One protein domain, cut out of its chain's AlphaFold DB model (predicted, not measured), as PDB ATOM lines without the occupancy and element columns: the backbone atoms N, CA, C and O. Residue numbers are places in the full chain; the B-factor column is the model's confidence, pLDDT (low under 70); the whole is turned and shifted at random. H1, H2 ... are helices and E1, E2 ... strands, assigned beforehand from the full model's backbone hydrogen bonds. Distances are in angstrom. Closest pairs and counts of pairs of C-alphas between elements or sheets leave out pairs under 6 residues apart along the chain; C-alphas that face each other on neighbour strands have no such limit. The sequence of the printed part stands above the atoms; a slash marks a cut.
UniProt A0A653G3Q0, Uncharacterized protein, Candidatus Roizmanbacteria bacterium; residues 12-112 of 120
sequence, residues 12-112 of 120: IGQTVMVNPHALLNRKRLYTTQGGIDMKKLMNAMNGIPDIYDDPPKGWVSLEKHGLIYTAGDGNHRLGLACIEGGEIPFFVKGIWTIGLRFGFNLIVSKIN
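This is residues 12 to 112 of the 120 residues of an uncharacterized protein of Candidatus Roizmanbacteria bacterium (UniProt A0A653G3Q0). What is the main picture? A strongly twisted wall of five strands has two helices, H1 and H3, packed on one face; H2 packs on H3 farther from the sheet, and H4, the last helix, lies off the sheet, near H3. What makes it up? The 101 printed residues hold four named helices and five named strands in the order E1 H1 E2 H2 E3 E4 H3 E5 H4, a mixed class of helices and strands, and the mixed sheet runs E1 E5 E3 E4 E2. How large is it? It is compact, with a radius of gyration of the C-alphas of 12.7 A and spans of 38 by 29 by 23 A.

Where are the strands? E4 is residues 66 to 73, 22.2 A long; E3 is 57 to 63, 19.7 A; E5 is 88 to 95, 19.3 A. The short ones are E1, residues 15 to 18, beginning at C-alpha 15 at (160.340, 65.104, 137.699), and E2, residues 29 to 31. Where are the helices? H3, the longest, is residues 75 to 84, 14.4 A; H1 is 20 to 25, H2 is 38 to 45, and H4 is 105 to 112, ending at C-alpha 112 at (177.455, 43.653, 146.740).

How do the strands pair? E3 and E4 are an antiparallel hairpin, with N 59 and O 70 at 2.8 A, and E4 is parallel to the edge strand E2, with N 30 and O 69 at 2.8 A. E5 is parallel to E3 at 69 degrees, with N 93 and O 58 at 2.7 A, and antiparallel to the edge strand E1, with N 90 and O 16 at 2.8 A. Where do the helices stand? H1 and H3 are on the same face of the sheet, at heights over the sheet of 8.1 A and 8.5 A, and touch, about perpendicular at 77 degrees; their closest C-alphas are those of His 21 and Cys 82, 4.3 A. H2 touches H3 at a steep tilt of 44 degrees, the same way, closest at the C-alphas of Leu 41 and His 76, 4.9 A. H4 and H3 are near each other, while H4 and H2 are apart. How are the helix backbones? In H1, H2 and H3 every O i to N i+4 pair is within hydrogen-bond range; in H4 2 of 4 are.

How far does it reach? The two C-alphas farthest apart are those of Ile 48 and Lys 64, 39.9 A. Is it whole? The printed part has no cut, and the one long link is H2 to E3, 11 residues. Where is confidence low? The mean pLDDT of the printed part is 79.5; residues 32 to 35, 51 to 53 and 97 to 112 are under 70, the last stretch including H4, mean 51.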
ATOM      1  N   ILE A  12     157.589  63.688 129.777       89.94
ATOM      2  CA  ILE A  12     158.764  64.396 129.253       89.94
ATOM      3  C   ILE A  12     158.842  65.800 129.870       89.94
ATOM      4  O   ILE A  12     157.873  66.556 129.861       89.94
ATOM      5  N   GLY A  13     160.009  66.143 130.415       91.94
ATOM      6  CA  GLY A  13     160.249  67.403 131.116       91.94
ATOM      7  C   GLY A  13     159.738  67.437 132.558       91.94
ATOM      8  O   GLY A  13     159.858  68.474 133.203       91.94
ATOM      9  N   GLN A  14     159.185  66.335 133.074       94.50
ATOM     10  CA  GLN A  14     158.709  66.230 134.452       94.50
ATOM     11  C   GLN A  14     159.733  65.531 135.351       94.50
ATOM     12  O   GLN A  14     160.507  64.673 134.913       94.50
ATOM     13  N   THR A  15     159.679  65.866 136.638       95.06
ATOM     14  CA  THR A  15     160.340  65.104 137.699       95.06
ATOM     15  C   THR A  15     159.335  64.142 138.312       95.06
ATOM     16  O   THR A  15     158.263  64.554 138.752       95.06
ATOM     17  N   VAL A  16     159.685  62.860 138.358       94.00
ATOM     18  CA  VAL A  16     158.877  61.805 138.978       94.00
ATOM     19  C   VAL A  16     159.633  61.187 140.145       94.00
ATOM     20  O   VAL A  16     160.851  61.035 140.082       94.00
ATOM     21  N   MET A  17     158.923  60.813 141.204       95.50
ATOM     22  CA  MET A  17     159.518  60.046 142.298       95.50
ATOM     23  C   MET A  17     159.631  58.584 141.878       95.50
ATOM     24  O   MET A  17     158.670  57.993 141.381       95.50
ATOM     25  N   VAL A  18     160.815  58.004 142.049       93.56
ATOM     26  CA  VAL A  18     161.062  56.589 141.768       93.56
ATOM     27  C   VAL A  18     161.686  55.923 142.978       93.56
ATOM     28  O   VAL A  18     162.515  56.529 143.646       93.56
ATOM     29  N   ASN A  19     161.334  54.660 143.221       93.44
ATOM     30  CA  ASN A  19     162.031  53.789 144.165       93.44
ATOM     31  C   ASN A  19     163.025  52.904 143.383       93.44
ATOM     32  O   ASN A  19     162.603  51.910 142.772       93.44
ATOM     33  N   PRO A  20     164.331  53.235 143.353       90.38
ATOM     34  CA  PRO A  20     165.298  52.515 142.530       90.38
ATOM     35  C   PRO A  20     165.460  51.058 142.964       90.38
ATOM     36  O   PRO A  20     165.563  50.182 142.108       90.38
ATOM     37  N   HIS A  21     165.392  50.789 144.272       87.75
ATOM     38  CA  HIS A  21     165.471  49.439 144.832       87.75
ATOM     39  C   HIS A  21     164.349  48.548 144.271       87.75
ATOM     40  O   HIS A  21     164.600  47.463 143.736       87.75
ATOM     41  N   ALA A  22     163.099  49.016 144.319       88.88
ATOM     42  CA  ALA A  22     161.950  48.264 143.820       88.88
ATOM     43  C   ALA A  22     161.992  48.060 142.294       88.88
ATOM     44  O   ALA A  22     161.641  46.983 141.796       88.88
ATOM     45  N   LEU A  23     162.426  49.075 141.540       89.12
ATOM     46  CA  LEU A  23     162.558  48.989 140.083       89.12
ATOM     47  C   LEU A  23     163.659  48.009 139.667       89.12
ATOM     48  O   LEU A  23     163.464  47.239 138.725       89.12
ATOM     49  N   LEU A  24     164.782  47.995 140.383       83.12
ATOM     50  CA  LEU A  24     165.893  47.083 140.143       83.12
ATOM     51  C   LEU A  24     165.490  45.620 140.372       83.12
ATOM     52  O   LEU A  24     165.704  44.790 139.490       83.12
ATOM     53  N   ASN A  25     164.807  45.316 141.484       83.94
ATOM     54  CA  ASN A  25     164.286  43.970 141.770       83.94
ATOM     55  C   ASN A  25     163.337  43.462 140.671       83.94
ATOM     56  O   ASN A  25     163.272  42.267 140.387       83.94
ATOM     57  N   ARG A  26     162.622  44.381 140.011       84.88
ATOM     58  CA  ARG A  26     161.719  44.091 138.885       84.88
ATOM     59  C   ARG A  26     162.399  44.157 137.514       84.88
ATOM     60  O   ARG A  26     161.712  43.976 136.511       84.88
ATOM     61  N   LYS A  27     163.711  44.419 137.449       84.69
ATOM     62  CA  LYS A  27     164.492  44.612 136.211       84.69
ATOM     63  C   LYS A  27     163.946  45.743 135.321       84.69
ATOM     64  O   LYS A  27     163.867  45.606 134.103       84.69
ATOM     65  N   ARG A  28     163.546  46.863 135.934       87.25
ATOM     66  CA  ARG A  28     162.963  48.049 135.270       87.25
ATOM     67  C   ARG A  28     163.818  49.311 135.362       87.25
ATOM     68  O   ARG A  28     163.371  50.366 134.924       87.25
ATOM     69  N   LEU A  29     165.017  49.212 135.926       87.00
ATOM     70  CA  LEU A  29     165.970  50.313 136.019       87.00
ATOM     71  C   LEU A  29     167.265  49.953 135.286       87.00
ATOM     72  O   LEU A  29     167.817  48.873 135.501       87.00
ATOM     73  N   TYR A  30     167.726  50.861 134.429       82.12
ATOM     74  CA  TYR A  30     168.891  50.720 133.552       82.12
ATOM     75  C   TYR A  30     169.746  51.998 133.555       82.12
ATOM     76  O   TYR A  30     169.283  53.059 133.976       82.12
ATOM     77  N   THR A  31     170.990  51.913 133.075       78.81
ATOM     78  CA  THR A  31     171.865  53.070 132.809       78.81
ATOM     79  C   THR A  31     172.362  53.051 131.370       78.81
ATOM     80  O   THR A  31     172.565  51.981 130.799       78.81
ATOM     81  N   THR A  32     172.602  54.225 130.781       68.00
ATOM     82  CA  THR A  32     173.348  54.326 129.510       68.00
ATOM     83  C   THR A  32     174.862  54.288 129.720       68.00
ATOM     84  O   THR A  32     175.594  53.872 128.827       68.00
ATOM     85  N   GLN A  33     175.345  54.693 130.898       65.38
ATOM     86  CA  GLN A  33     176.739  54.517 131.303       65.38
ATOM     87  C   GLN A  33     176.952  53.069 131.754       65.38
ATOM     88  O   GLN A  33     176.130  52.535 132.494       65.38
ATOM     89  N   GLY A  34     178.051  52.428 131.349       61.44
ATOM     90  CA  GLY A  34     178.352  51.020 131.669       61.44
ATOM     91  C   GLY A  34     178.565  50.696 133.160       61.44
ATOM     92  O   GLY A  34     178.992  49.593 133.487       61.44
ATOM     93  N   GLY A  35     178.297  51.637 134.067       69.62
ATOM     94  CA  GLY A  35     178.475  51.512 135.508       69.62
ATOM     95  C   GLY A  35     177.793  52.652 136.266       69.62
ATOM     96  O   GLY A  35     177.386  53.646 135.664       69.62
ATOM     97  N   ILE A  36     177.694  52.507 137.588       77.50
ATOM     98  CA  ILE A  36     177.548  53.644 138.504       77.50
ATOM     99  C   ILE A  36     178.926  54.305 138.634       77.50
ATOM    100  O   ILE A  36     179.938  53.604 138.697       77.50
ATOM    101  N   ASP A  37     178.979  55.638 138.688       81.62
ATOM    102  CA  ASP A  37     180.194  56.340 139.106       81.62
ATOM    103  C   ASP A  37     180.489  56.012 140.581       81.62
ATOM    104  O   ASP A  37     179.930  56.613 141.500       81.62
ATOM    105  N   MET A  38     181.341  55.007 140.800       81.81
ATOM    106  CA  MET A  38     181.665  54.496 142.135       81.81
ATOM    107  C   MET A  38     182.380  55.533 142.995       81.81
ATOM    108  O   MET A  38     182.175  55.559 144.203       81.81
ATOM    109  N   LYS A  39     183.174  56.427 142.397       85.31
ATOM    110  CA  LYS A  39     183.839  57.494 143.149       85.31
ATOM    111  C   LYS A  39     182.801  58.456 143.721       85.31
ATOM    112  O   LYS A  39     182.850  58.776 144.906       85.31
ATOM    113  N   LYS A  40     181.838  58.881 142.899       85.94
ATOM    114  CA  LYS A  40     180.735  59.739 143.352       85.94
ATOM    115  C   LYS A  40     179.816  59.032 144.343       85.94
ATOM    116  O   LYS A  40     179.401  59.650 145.316       85.94
ATOM    117  N   LEU A  41     179.541  57.742 144.140       86.88
ATOM    118  CA  LEU A  41     178.758  56.945 145.085       86.88
ATOM    119  C   LEU A  41     179.438  56.885 146.460       86.88
ATOM    120  O   LEU A  41     178.796  57.189 147.459       86.88
ATOM    121  N   MET A  42     180.733  56.562 146.509       87.94
ATOM    122  CA  MET A  42     181.492  56.513 147.763       87.94
ATOM    123  C   MET A  42     181.545  57.875 148.454       87.94
ATOM    124  O   MET A  42     181.405  57.951 149.671       87.94
ATOM    125  N   ASN A  43     181.707  58.963 147.698       88.62
ATOM    126  CA  ASN A  43     181.632  60.313 148.254       88.62
ATOM    127  C   ASN A  43     180.267  60.578 148.900       88.62
ATOM    128  O   ASN A  43     180.217  61.016 150.048       88.62
ATOM    129  N   ALA A  44     179.179  60.255 148.199       85.62
ATOM    130  CA  ALA A  44     177.827  60.457 148.702       85.62
ATOM    131  C   ALA A  44     177.546  59.610 149.957       85.62
ATOM    132  O   ALA A  44     177.003  60.125 150.930       85.62
ATOM    133  N   MET A  45     178.003  58.351 149.984       87.19
ATOM    134  CA  MET A  45     177.915  57.479 151.165       87.19
ATOM    135  C   MET A  45     178.695  58.018 152.375       87.19
ATOM    136  O   MET A  45     178.314  57.762 153.513       87.19
ATOM    137  N   ASN A  46     179.764  58.783 152.143       88.56
ATOM    138  CA  ASN A  46     180.558  59.434 153.187       88.56
ATOM    139  C   ASN A  46     180.061  60.852 153.535       88.56
ATOM    140  O   ASN A  46     180.742  61.576 154.260       88.56
ATOM    141  N   GLY A  47     178.912  61.283 152.999       84.88
ATOM    142  CA  GLY A  47     178.365  62.623 153.230       84.88
ATOM    143  C   GLY A  47     179.184  63.755 152.599       84.88
ATOM    144  O   GLY A  47     179.047  64.910 152.999       84.88
ATOM    145  N   ILE A  48     180.048  63.446 151.629       87.06
ATOM    146  CA  ILE A  48     180.850  64.435 150.906       87.06
ATOM    147  C   ILE A  48     179.967  65.045 149.805       87.06
ATOM    148  O   ILE A  48     179.541  64.305 148.912       87.06
ATOM    149  N   PRO A  49     179.704  66.367 149.819       72.38
ATOM    150  CA  PRO A  49     178.845  67.003 148.823       72.38
ATOM    151  C   PRO A  49     179.410  66.854 147.405       72.38
ATOM    152  O   PRO A  49     180.571  67.187 147.155       72.38
ATOM    153  N   ASP A  50     178.587  66.384 146.463       73.75
ATOM    154  CA  ASP A  50     178.887  66.494 145.033       73.75
ATOM    155  C   ASP A  50     178.414  67.872 144.548       73.75
ATOM    156  O   ASP A  50     177.344  68.353 144.910       73.75
ATOM    157  N   ILE A  51     179.224  68.519 143.713       66.69
ATOM    158  CA  ILE A  51     178.937  69.838 143.132       66.69
ATOM    159  C   ILE A  51     177.719  69.750 142.189       66.69
ATOM    160  O   ILE A  51     177.050  70.745 141.925       66.69
ATOM    161  N   TYR A  52     177.417  68.545 141.694       64.56
ATOM    162  CA  TYR A  52     176.293  68.260 140.810       64.56
ATOM    163  C   TYR A  52     175.187  67.514 141.558       64.56
ATOM    164  O   TYR A  52     174.919  66.344 141.284       64.56
ATOM    165  N   ASP A  53     174.525  68.212 142.482       67.31
ATOM    166  CA  ASP A  53     173.401  67.686 143.268       67.31
ATOM    167  C   ASP A  53     172.070  67.661 142.496       67.31
ATOM    168  O   ASP A  53     170.977  67.743 143.058       67.31
ATOM    169  N   ASP A  54     172.144  67.524 141.176       78.81
ATOM    170  CA  ASP A  54     170.958  67.405 140.349       78.81
ATOM    171  C   ASP A  54     170.296  66.030 140.558       78.81
ATOM    172  O   ASP A  54     170.977  65.025 140.811       78.81
ATOM    173  N   PRO A  55     168.961  65.944 140.438       86.00
ATOM    174  CA  PRO A  55     168.289  64.658 140.364       86.00
ATOM    175  C   PRO A  55     168.808  63.856 139.157       86.00
ATOM    176  O   PRO A  55     169.116  64.451 138.114       86.00
ATOM    177  N   PRO A  56     168.880  62.515 139.255       90.44
ATOM    178  CA  PRO A  56     169.140  61.649 138.113       90.44
ATOM    179  C   PRO A  56     168.269  62.018 136.912       90.44
ATOM    180  O   PRO A  56     167.070  62.258 137.058       90.44
ATOM    181  N   LYS A  57     168.860  62.045 135.715       91.06
ATOM    182  CA  LYS A  57     168.166  62.433 134.480       91.06
ATOM    183  C   LYS A  57     168.256  61.310 133.461       91.06
ATOM    184  O   LYS A  57     169.331  60.745 133.244       91.06
ATOM    185  N   GLY A  58     167.156  61.003 132.785       90.25
ATOM    186  CA  GLY A  58     167.163  59.936 131.790       90.25
ATOM    187  C   GLY A  58     165.859  59.767 131.032       90.25
ATOM    188  O   GLY A  58     165.062  60.691 130.936       90.25
ATOM    189  N   TRP A  59     165.657  58.590 130.458       91.06
ATOM    190  CA  TRP A  59     164.535  58.287 129.579       91.06
ATOM    191  C   TRP A  59     163.591  57.270 130.206       91.06
ATOM    192  O   TRP A  59     164.003  56.458 131.039       91.06
ATOM    193  N   VAL A  60     162.333  57.296 129.770       90.44
ATOM    194  CA  VAL A  60     161.300  56.337 130.180       90.44
ATOM    195  C   VAL A  60     160.733  55.583 128.984       90.44
ATOM    196  O   VAL A  60     160.704  56.097 127.871       90.44
ATOM    197  N   SER A  61     160.267  54.360 129.200       86.19
ATOM    198  CA  SER A  61     159.536  53.582 128.194       86.19
ATOM    199  C   SER A  61     158.409  52.788 128.849       86.19
ATOM    200  O   SER A  61     158.475  52.501 130.045       86.19
ATOM    201  N   LEU A  62     157.365  52.453 128.090       84.25
ATOM    202  CA  LEU A  62     156.238  51.654 128.569       84.25
ATOM    203  C   LEU A  62     156.367  50.226 128.035       84.25
ATOM    204  O   LEU A  62     156.318  50.005 126.829       84.25
ATOM    205  N   GLU A  63     156.476  49.250 128.933       77.44
ATOM    206  CA  GLU A  63     156.337  47.831 128.598       77.44
ATOM    207  C   GLU A  63     155.020  47.263 129.145       77.44
ATOM    208  O   GLU A  63     154.356  47.877 129.981       77.44
ATOM    209  N   LYS A  64     154.665  46.040 128.720       72.50
ATOM    210  CA  LYS A  64     153.419  45.329 129.085       72.50
ATOM    211  C   LYS A  64     153.085  45.357 130.585       72.50
ATOM    212  O   LYS A  64     151.919  45.288 130.951       72.50
ATOM    213  N   HIS A  65     154.095  45.434 131.449       74.19
ATOM    214  CA  HIS A  65     153.920  45.362 132.898       74.19
ATOM    215  C   HIS A  65     154.174  46.699 133.621       74.19
ATOM    216  O   HIS A  65     154.110  46.738 134.853       74.19
ATOM    217  N   GLY A  66     154.479  47.784 132.901       83.62
ATOM    218  CA  GLY A  66     154.657  49.132 133.445       83.62
ATOM    219  C   GLY A  66     155.889  49.858 132.908       83.62
ATOM    220  O   GLY A  66     156.491  49.449 131.916       83.62
ATOM    221  N   LEU A  67     156.254  50.950 133.583       87.94
ATOM    222  CA  LEU A  67     157.333  51.837 133.154       87.94
ATOM    223  C   LEU A  67     158.722  51.249 133.392       87.94
ATOM    224  O   LEU A  67     158.990  50.626 134.424       87.94
ATOM    225  N   ILE A  68     159.602  51.513 132.436       88.00
ATOM    226  CA  ILE A  68     161.035  51.257 132.486       88.00
ATOM    227  C   ILE A  68     161.765  52.589 132.474       88.00
ATOM    228  O   ILE A  68     161.384  53.500 131.741       88.00
ATOM    229  N   TYR A  69     162.829  52.670 133.266       90.00
ATOM    230  CA  TYR A  69     163.642  53.863 133.446       90.00
ATOM    231  C   TYR A  69     165.082  53.574 133.043       90.00
ATOM    232  O   TYR A  69     165.670  52.581 133.477       90.00
ATOM    233  N   THR A  70     165.666  54.475 132.260       87.69
ATOM    234  CA  THR A  70     167.072  54.420 131.860       87.69
ATOM    235  C   THR A  70     167.742  55.737 132.215       87.69
ATOM    236  O   THR A  70     167.461  56.760 131.598       87.69
ATOM    237  N   ALA A  71     168.643  55.723 133.191       86.06
ATOM    238  CA  ALA A  71     169.380  56.905 133.621       86.06
ATOM    239  C   ALA A  71     170.580  57.187 132.708       86.06
ATOM    240  O   ALA A  71     171.362  56.282 132.410       86.06
ATOM    241  N   GLY A  72     170.739  58.441 132.292       79.12
ATOM    242  CA  GLY A  72     171.942  58.918 131.608       79.12
ATOM    243  C   GLY A  72     172.913  59.614 132.554       79.12
ATOM    244  O   GLY A  72     174.096  59.284 132.577       79.12
ATOM    245  N   ASP A  73     172.382  60.525 133.369       84.31
ATOM    246  CA  ASP A  73     173.138  61.393 134.273       84.31
ATOM    247  C   ASP A  73     172.692  61.150 135.728       84.31
ATOM    248  O   ASP A  73     171.538  60.794 135.974       84.31
ATOM    249  N   GLY A  74     173.589  61.337 136.704       85.12
ATOM    250  CA  GLY A  74     173.259  61.199 138.136       85.12
ATOM    251  C   GLY A  74     173.029  59.758 138.621       85.12
ATOM    252  O   GLY A  74     172.390  59.535 139.647       85.12
ATOM    253  N   ASN A  75     173.558  58.759 137.910       86.06
ATOM    254  CA  ASN A  75     173.459  57.329 138.248       86.06
ATOM    255  C   ASN A  75     173.934  56.958 139.670       86.06
ATOM    256  O   ASN A  75     173.372  56.047 140.273       86.06
ATOM    257  N   HIS A  76     174.925  57.652 140.230       85.75
ATOM    258  CA  HIS A  76     175.397  57.419 141.600       85.75
ATOM    259  C   HIS A  76     174.325  57.711 142.658       85.75
ATOM    260  O   HIS A  76     174.238  56.974 143.635       85.75
ATOM    261  N   ARG A  77     173.443  58.698 142.441       88.06
ATOM    262  CA  ARG A  77     172.342  58.987 143.375       88.06
ATOM    263  C   ARG A  77     171.238  57.934 143.304       88.06
ATOM    264  O   ARG A  77     170.657  57.594 144.326       88.06
ATOM    265  N   LEU A  78     171.006  57.347 142.124       87.44
ATOM    266  CA  LEU A  78     170.168  56.145 142.009       87.44
ATOM    267  C   LEU A  78     170.774  54.970 142.775       87.44
ATOM    268  O   LEU A  78     170.040  54.238 143.430       87.44
ATOM    269  N   GLY A  79     172.097  54.798 142.696       85.88
ATOM    270  CA  GLY A  79     172.830  53.802 143.473       85.88
ATOM    271  C   GLY A  79     172.646  53.998 144.977       85.88
ATOM    272  O   GLY A  79     172.267  53.055 145.664       85.88
ATOM    273  N   LEU A  80     172.833  55.226 145.463       88.00
ATOM    274  CA  LEU A  80     172.647  55.572 146.871       88.00
ATOM    275  C   LEU A  80     171.210  55.299 147.338       88.00
ATOM    276  O   LEU A  80     171.010  54.522 148.266       88.00
ATOM    277  N   ALA A  81     170.208  55.829 146.633       89.25
ATOM    278  CA  ALA A  81     168.802  55.603 146.970       89.25
ATOM    279  C   ALA A  81     168.402  54.116 146.881       89.25
ATOM    280  O   ALA A  81     167.554  53.648 147.637       89.25
ATOM    281  N   CYS A  82     169.033  53.339 145.994       87.12
ATOM    282  CA  CYS A  82     168.854  51.890 145.944       87.12
ATOM    283  C   CYS A  82     169.390  51.190 147.205       87.12
ATOM    284  O   CYS A  82     168.736  50.274 147.708       87.12
ATOM    285  N   ILE A  83     170.562  51.605 147.699       85.88
ATOM    286  CA  ILE A  83     171.183  51.080 148.926       85.88
ATOM    287  C   ILE A  83     170.331  51.445 150.146       85.88
ATOM    288  O   ILE A  83     170.046  50.587 150.976       85.88
ATOM    289  N   GLU A  84     169.878  52.694 150.218       88.06
ATOM    290  CA  GLU A  84     169.065  53.214 151.323       88.06
ATOM    291  C   GLU A  84     167.605  52.731 151.279       88.06
ATOM    292  O   GLU A  84     166.891  52.813 152.275       88.06
ATOM    293  N   GLY A  85     167.142  52.216 150.133       86.12
ATOM    294  CA  GLY A  85     165.752  51.794 149.925       86.12
ATOM    295  C   GLY A  85     164.756  52.954 149.785       86.12
ATOM    296  O   GLY A  85     163.547  52.728 149.867       86.12
ATOM    297  N   GLY A  86     165.251  54.175 149.578       89.62
ATOM    298  CA  GLY A  86     164.461  55.400 149.494       89.62
ATOM    299  C   GLY A  86     163.928  55.712 148.094       89.62
ATOM    300  O   GLY A  86     164.362  55.151 147.083       89.62
ATOM    301  N   GLU A  87     162.977  56.645 148.037       94.44
ATOM    302  CA  GLU A  87     162.568  57.271 146.783       94.44
ATOM    303  C   GLU A  87     163.461  58.466 146.456       94.44
ATOM    304  O   GLU A  87     163.900  59.194 147.344       94.44
ATOM    305  N   ILE A  88     163.699  58.692 145.168       92.75
ATOM    306  CA  ILE A  88     164.495  59.816 144.681       92.75
ATOM    307  C   ILE A  88     163.783  60.492 143.501       92.75
ATOM    308  O   ILE A  88     163.165  59.797 142.687       92.75
ATOM    309  N   PRO A  89     163.850  61.832 143.375       94.88
ATOM    310  CA  PRO A  89     163.410  62.514 142.166       94.88
ATOM    311  C   PRO A  89     164.216  62.053 140.948       94.88
ATOM    312  O   PRO A  89     165.440  62.007 140.978       94.88
ATOM    313  N   PHE A  90     163.526  61.763 139.851       93.69
ATOM    314  CA  PHE A  90     164.104  61.421 138.556       93.69
ATOM    315  C   PHE A  90     163.524  62.337 137.482       93.69
ATOM    316  O   PHE A  90     162.310  62.386 137.289       93.69
ATOM    317  N   PHE A  91     164.384  63.048 136.759       94.81
ATOM    318  CA  PHE A  91     163.974  63.927 135.671       94.81
ATOM    319  C   PHE A  91     163.896  63.169 134.342       94.81
ATOM    320  O   PHE A  91     164.874  62.575 133.871       94.81
ATOM    321  N   VAL A  92     162.735  63.229 133.696       93.00
ATOM    322  CA  VAL A  92     162.480  62.546 132.428       93.00
ATOM    323  C   VAL A  92     162.868  63.452 131.258       93.00
ATOM    324  O   VAL A  92     162.140  64.364 130.875       93.00
ATOM    325  N   LYS A  93     164.018  63.174 130.642       90.94
ATOM    326  CA  LYS A  93     164.539  63.864 129.449       90.94
ATOM    327  C   LYS A  93     163.756  63.524 128.180       90.94
ATOM    328  O   LYS A  93     163.735  64.323 127.251       90.94
ATOM    329  N   GLY A  94     163.162  62.335 128.106       88.06
ATOM    330  CA  GLY A  94     162.496  61.867 126.895       88.06
ATOM    331  C   GLY A  94     161.939  60.454 127.011       88.06
ATOM    332  O   GLY A  94     162.096  59.784 128.034       88.06
ATOM    333  N   ILE A  95     161.326  59.991 125.924       84.38
ATOM    334  CA  ILE A  95     160.928  58.592 125.766       84.38
ATOM    335  C   ILE A  95     162.066  57.812 125.114       84.38
ATOM    336  O   ILE A  95     162.759  58.312 124.230       84.38
ATOM    337  N   TRP A  96     162.251  56.573 125.551       76.19
ATOM    338  CA  TRP A  96     163.176  55.631 124.948       76.19
ATOM    339  C   TRP A  96     162.443  54.643 124.037       76.19
ATOM    340  O   TRP A  96     161.569  53.892 124.476       76.19
ATOM    341  N   THR A  97     162.854  54.614 122.770       58.69
ATOM    342  CA  THR A  97     162.393  53.677 121.742       58.69
ATOM    343  C   THR A  97     163.610  53.002 121.095       58.69
ATOM    344  O   THR A  97     164.067  53.428 120.043       58.69
ATOM    345  N   ILE A  98     164.126  51.944 121.737       48.88
ATOM    346  CA  ILE A  98     165.091  50.945 121.210       48.88
ATOM    347  C   ILE A  98     166.574  51.387 121.090       48.88
ATOM    348  O   ILE A  98     166.921  52.371 120.451       48.88
ATOM    349  N   GLY A  99     167.471  50.581 121.688       50.94
ATOM    350  CA  GLY A  99     168.942  50.651 121.614       50.94
ATOM    351  C   GLY A  99     169.617  49.507 122.402       50.94
ATOM    352  O   GLY A  99     168.939  48.808 123.161       50.94
ATOM    353  N   LEU A 100     170.930  49.291 122.209       44.34
ATOM    354  CA  LEU A 100     171.738  48.247 122.875       44.34
ATOM    355  C   LEU A 100     171.613  48.321 124.410       44.34
ATOM    356  O   LEU A 100     171.834  49.365 125.021       44.34
ATOM    357  N   ARG A 101     171.255  47.188 125.025       53.34
ATOM    358  CA  ARG A 101     171.052  47.036 126.472       53.34
ATOM    359  C   ARG A 101     172.394  46.806 127.167       53.34
ATOM    360  O   ARG A 101     172.980  45.743 126.985       53.34
ATOM    361  N   PHE A 102     172.815  47.711 128.047       46.34
ATOM    362  CA  PHE A 102     173.697  47.338 129.155       46.34
ATOM    363  C   PHE A 102     172.843  47.262 130.418       46.34
ATOM    364  O   PHE A 102     172.283  48.248 130.892       46.34
ATOM    365  N   GLY A 103     172.628  46.039 130.900       45.16
ATOM    366  CA  GLY A 103     171.819  45.803 132.088       45.16
ATOM    367  C   GLY A 103     172.502  46.370 133.330       45.16
ATOM    368  O   GLY A 103     173.649  46.027 133.605       45.16
ATOM    369  N   PHE A 104     171.756  47.123 134.144       47.66
ATOM    370  CA  PHE A 104     172.160  47.527 135.503       47.66
ATOM    371  C   PHE A 104     172.542  46.318 136.388       47.66
ATOM    372  O   PHE A 104     173.230  46.450 137.397       47.66
ATOM    373  N   ASN A 105     172.122  45.113 135.987       50.22
ATOM    374  CA  ASN A 105     172.336  43.845 136.685       50.22
ATOM    375  C   ASN A 105     173.817  43.487 136.928       50.22
ATOM    376  O   ASN A 105     174.097  42.780 137.891       50.22
ATOM    377  N   LEU A 106     174.771  43.981 136.125       48.75
ATOM    378  CA  LEU A 106     176.205  43.764 136.393       48.75
ATOM    379  C   LEU A 106     176.730  44.612 137.567       48.75
ATOM    380  O   LEU A 106     177.748  44.276 138.166       48.75
ATOM    381  N   ILE A 107     176.019  45.680 137.938       50.19
ATOM    382  CA  ILE A 107     176.458  46.647 138.948       50.19
ATOM    383  C   ILE A 107     176.006  46.225 140.349       50.19
ATOM    384  O   ILE A 107     176.773  46.358 141.289       50.19
ATOM    385  N   VAL A 108     174.821  45.624 140.503       49.41
ATOM    386  CA  VAL A 108     174.324  45.116 141.803       49.41
ATOM    387  C   VAL A 108     175.233  44.024 142.359       49.41
ATOM    388  O   VAL A 108     175.550  44.017 143.545       49.41
ATOM    389  N   SER A 109     175.696  43.120 141.489       51.22
ATOM    390  CA  SER A 109     176.675  42.098 141.865       51.22
ATOM    391  C   SER A 109     178.007  42.721 142.281       51.22
ATOM    392  O   SER A 109     178.622  42.235 143.225       51.22
ATOM    393  N   LYS A 110     178.435  43.798 141.605       50.56
ATOM    394  CA  LYS A 110     179.699  44.492 141.871       50.56
ATOM    395  C   LYS A 110     179.654  45.336 143.152       50.56
ATOM    396  O   LYS A 110     180.567  45.261 143.963       50.56
ATOM    397  N   ILE A 111     178.550  46.042 143.390       53.53
ATOM    398  CA  ILE A 111     178.271  46.765 144.638       53.53
ATOM    399  C   ILE A 111     178.232  45.780 145.810       53.53
ATOM    400  O   ILE A 111     178.917  45.988 146.805       53.53
ATOM    401  N   ASN A 112     177.507  44.665 145.682       55.78
ATOM    402  CA  ASN A 112     177.455  43.653 146.740       55.78
ATOM    403  C   ASN A 112     178.813  42.978 146.996       55.78
ATOM    404  O   ASN A 112     179.102  42.644 148.144       55.78
TER     405      ASN A 112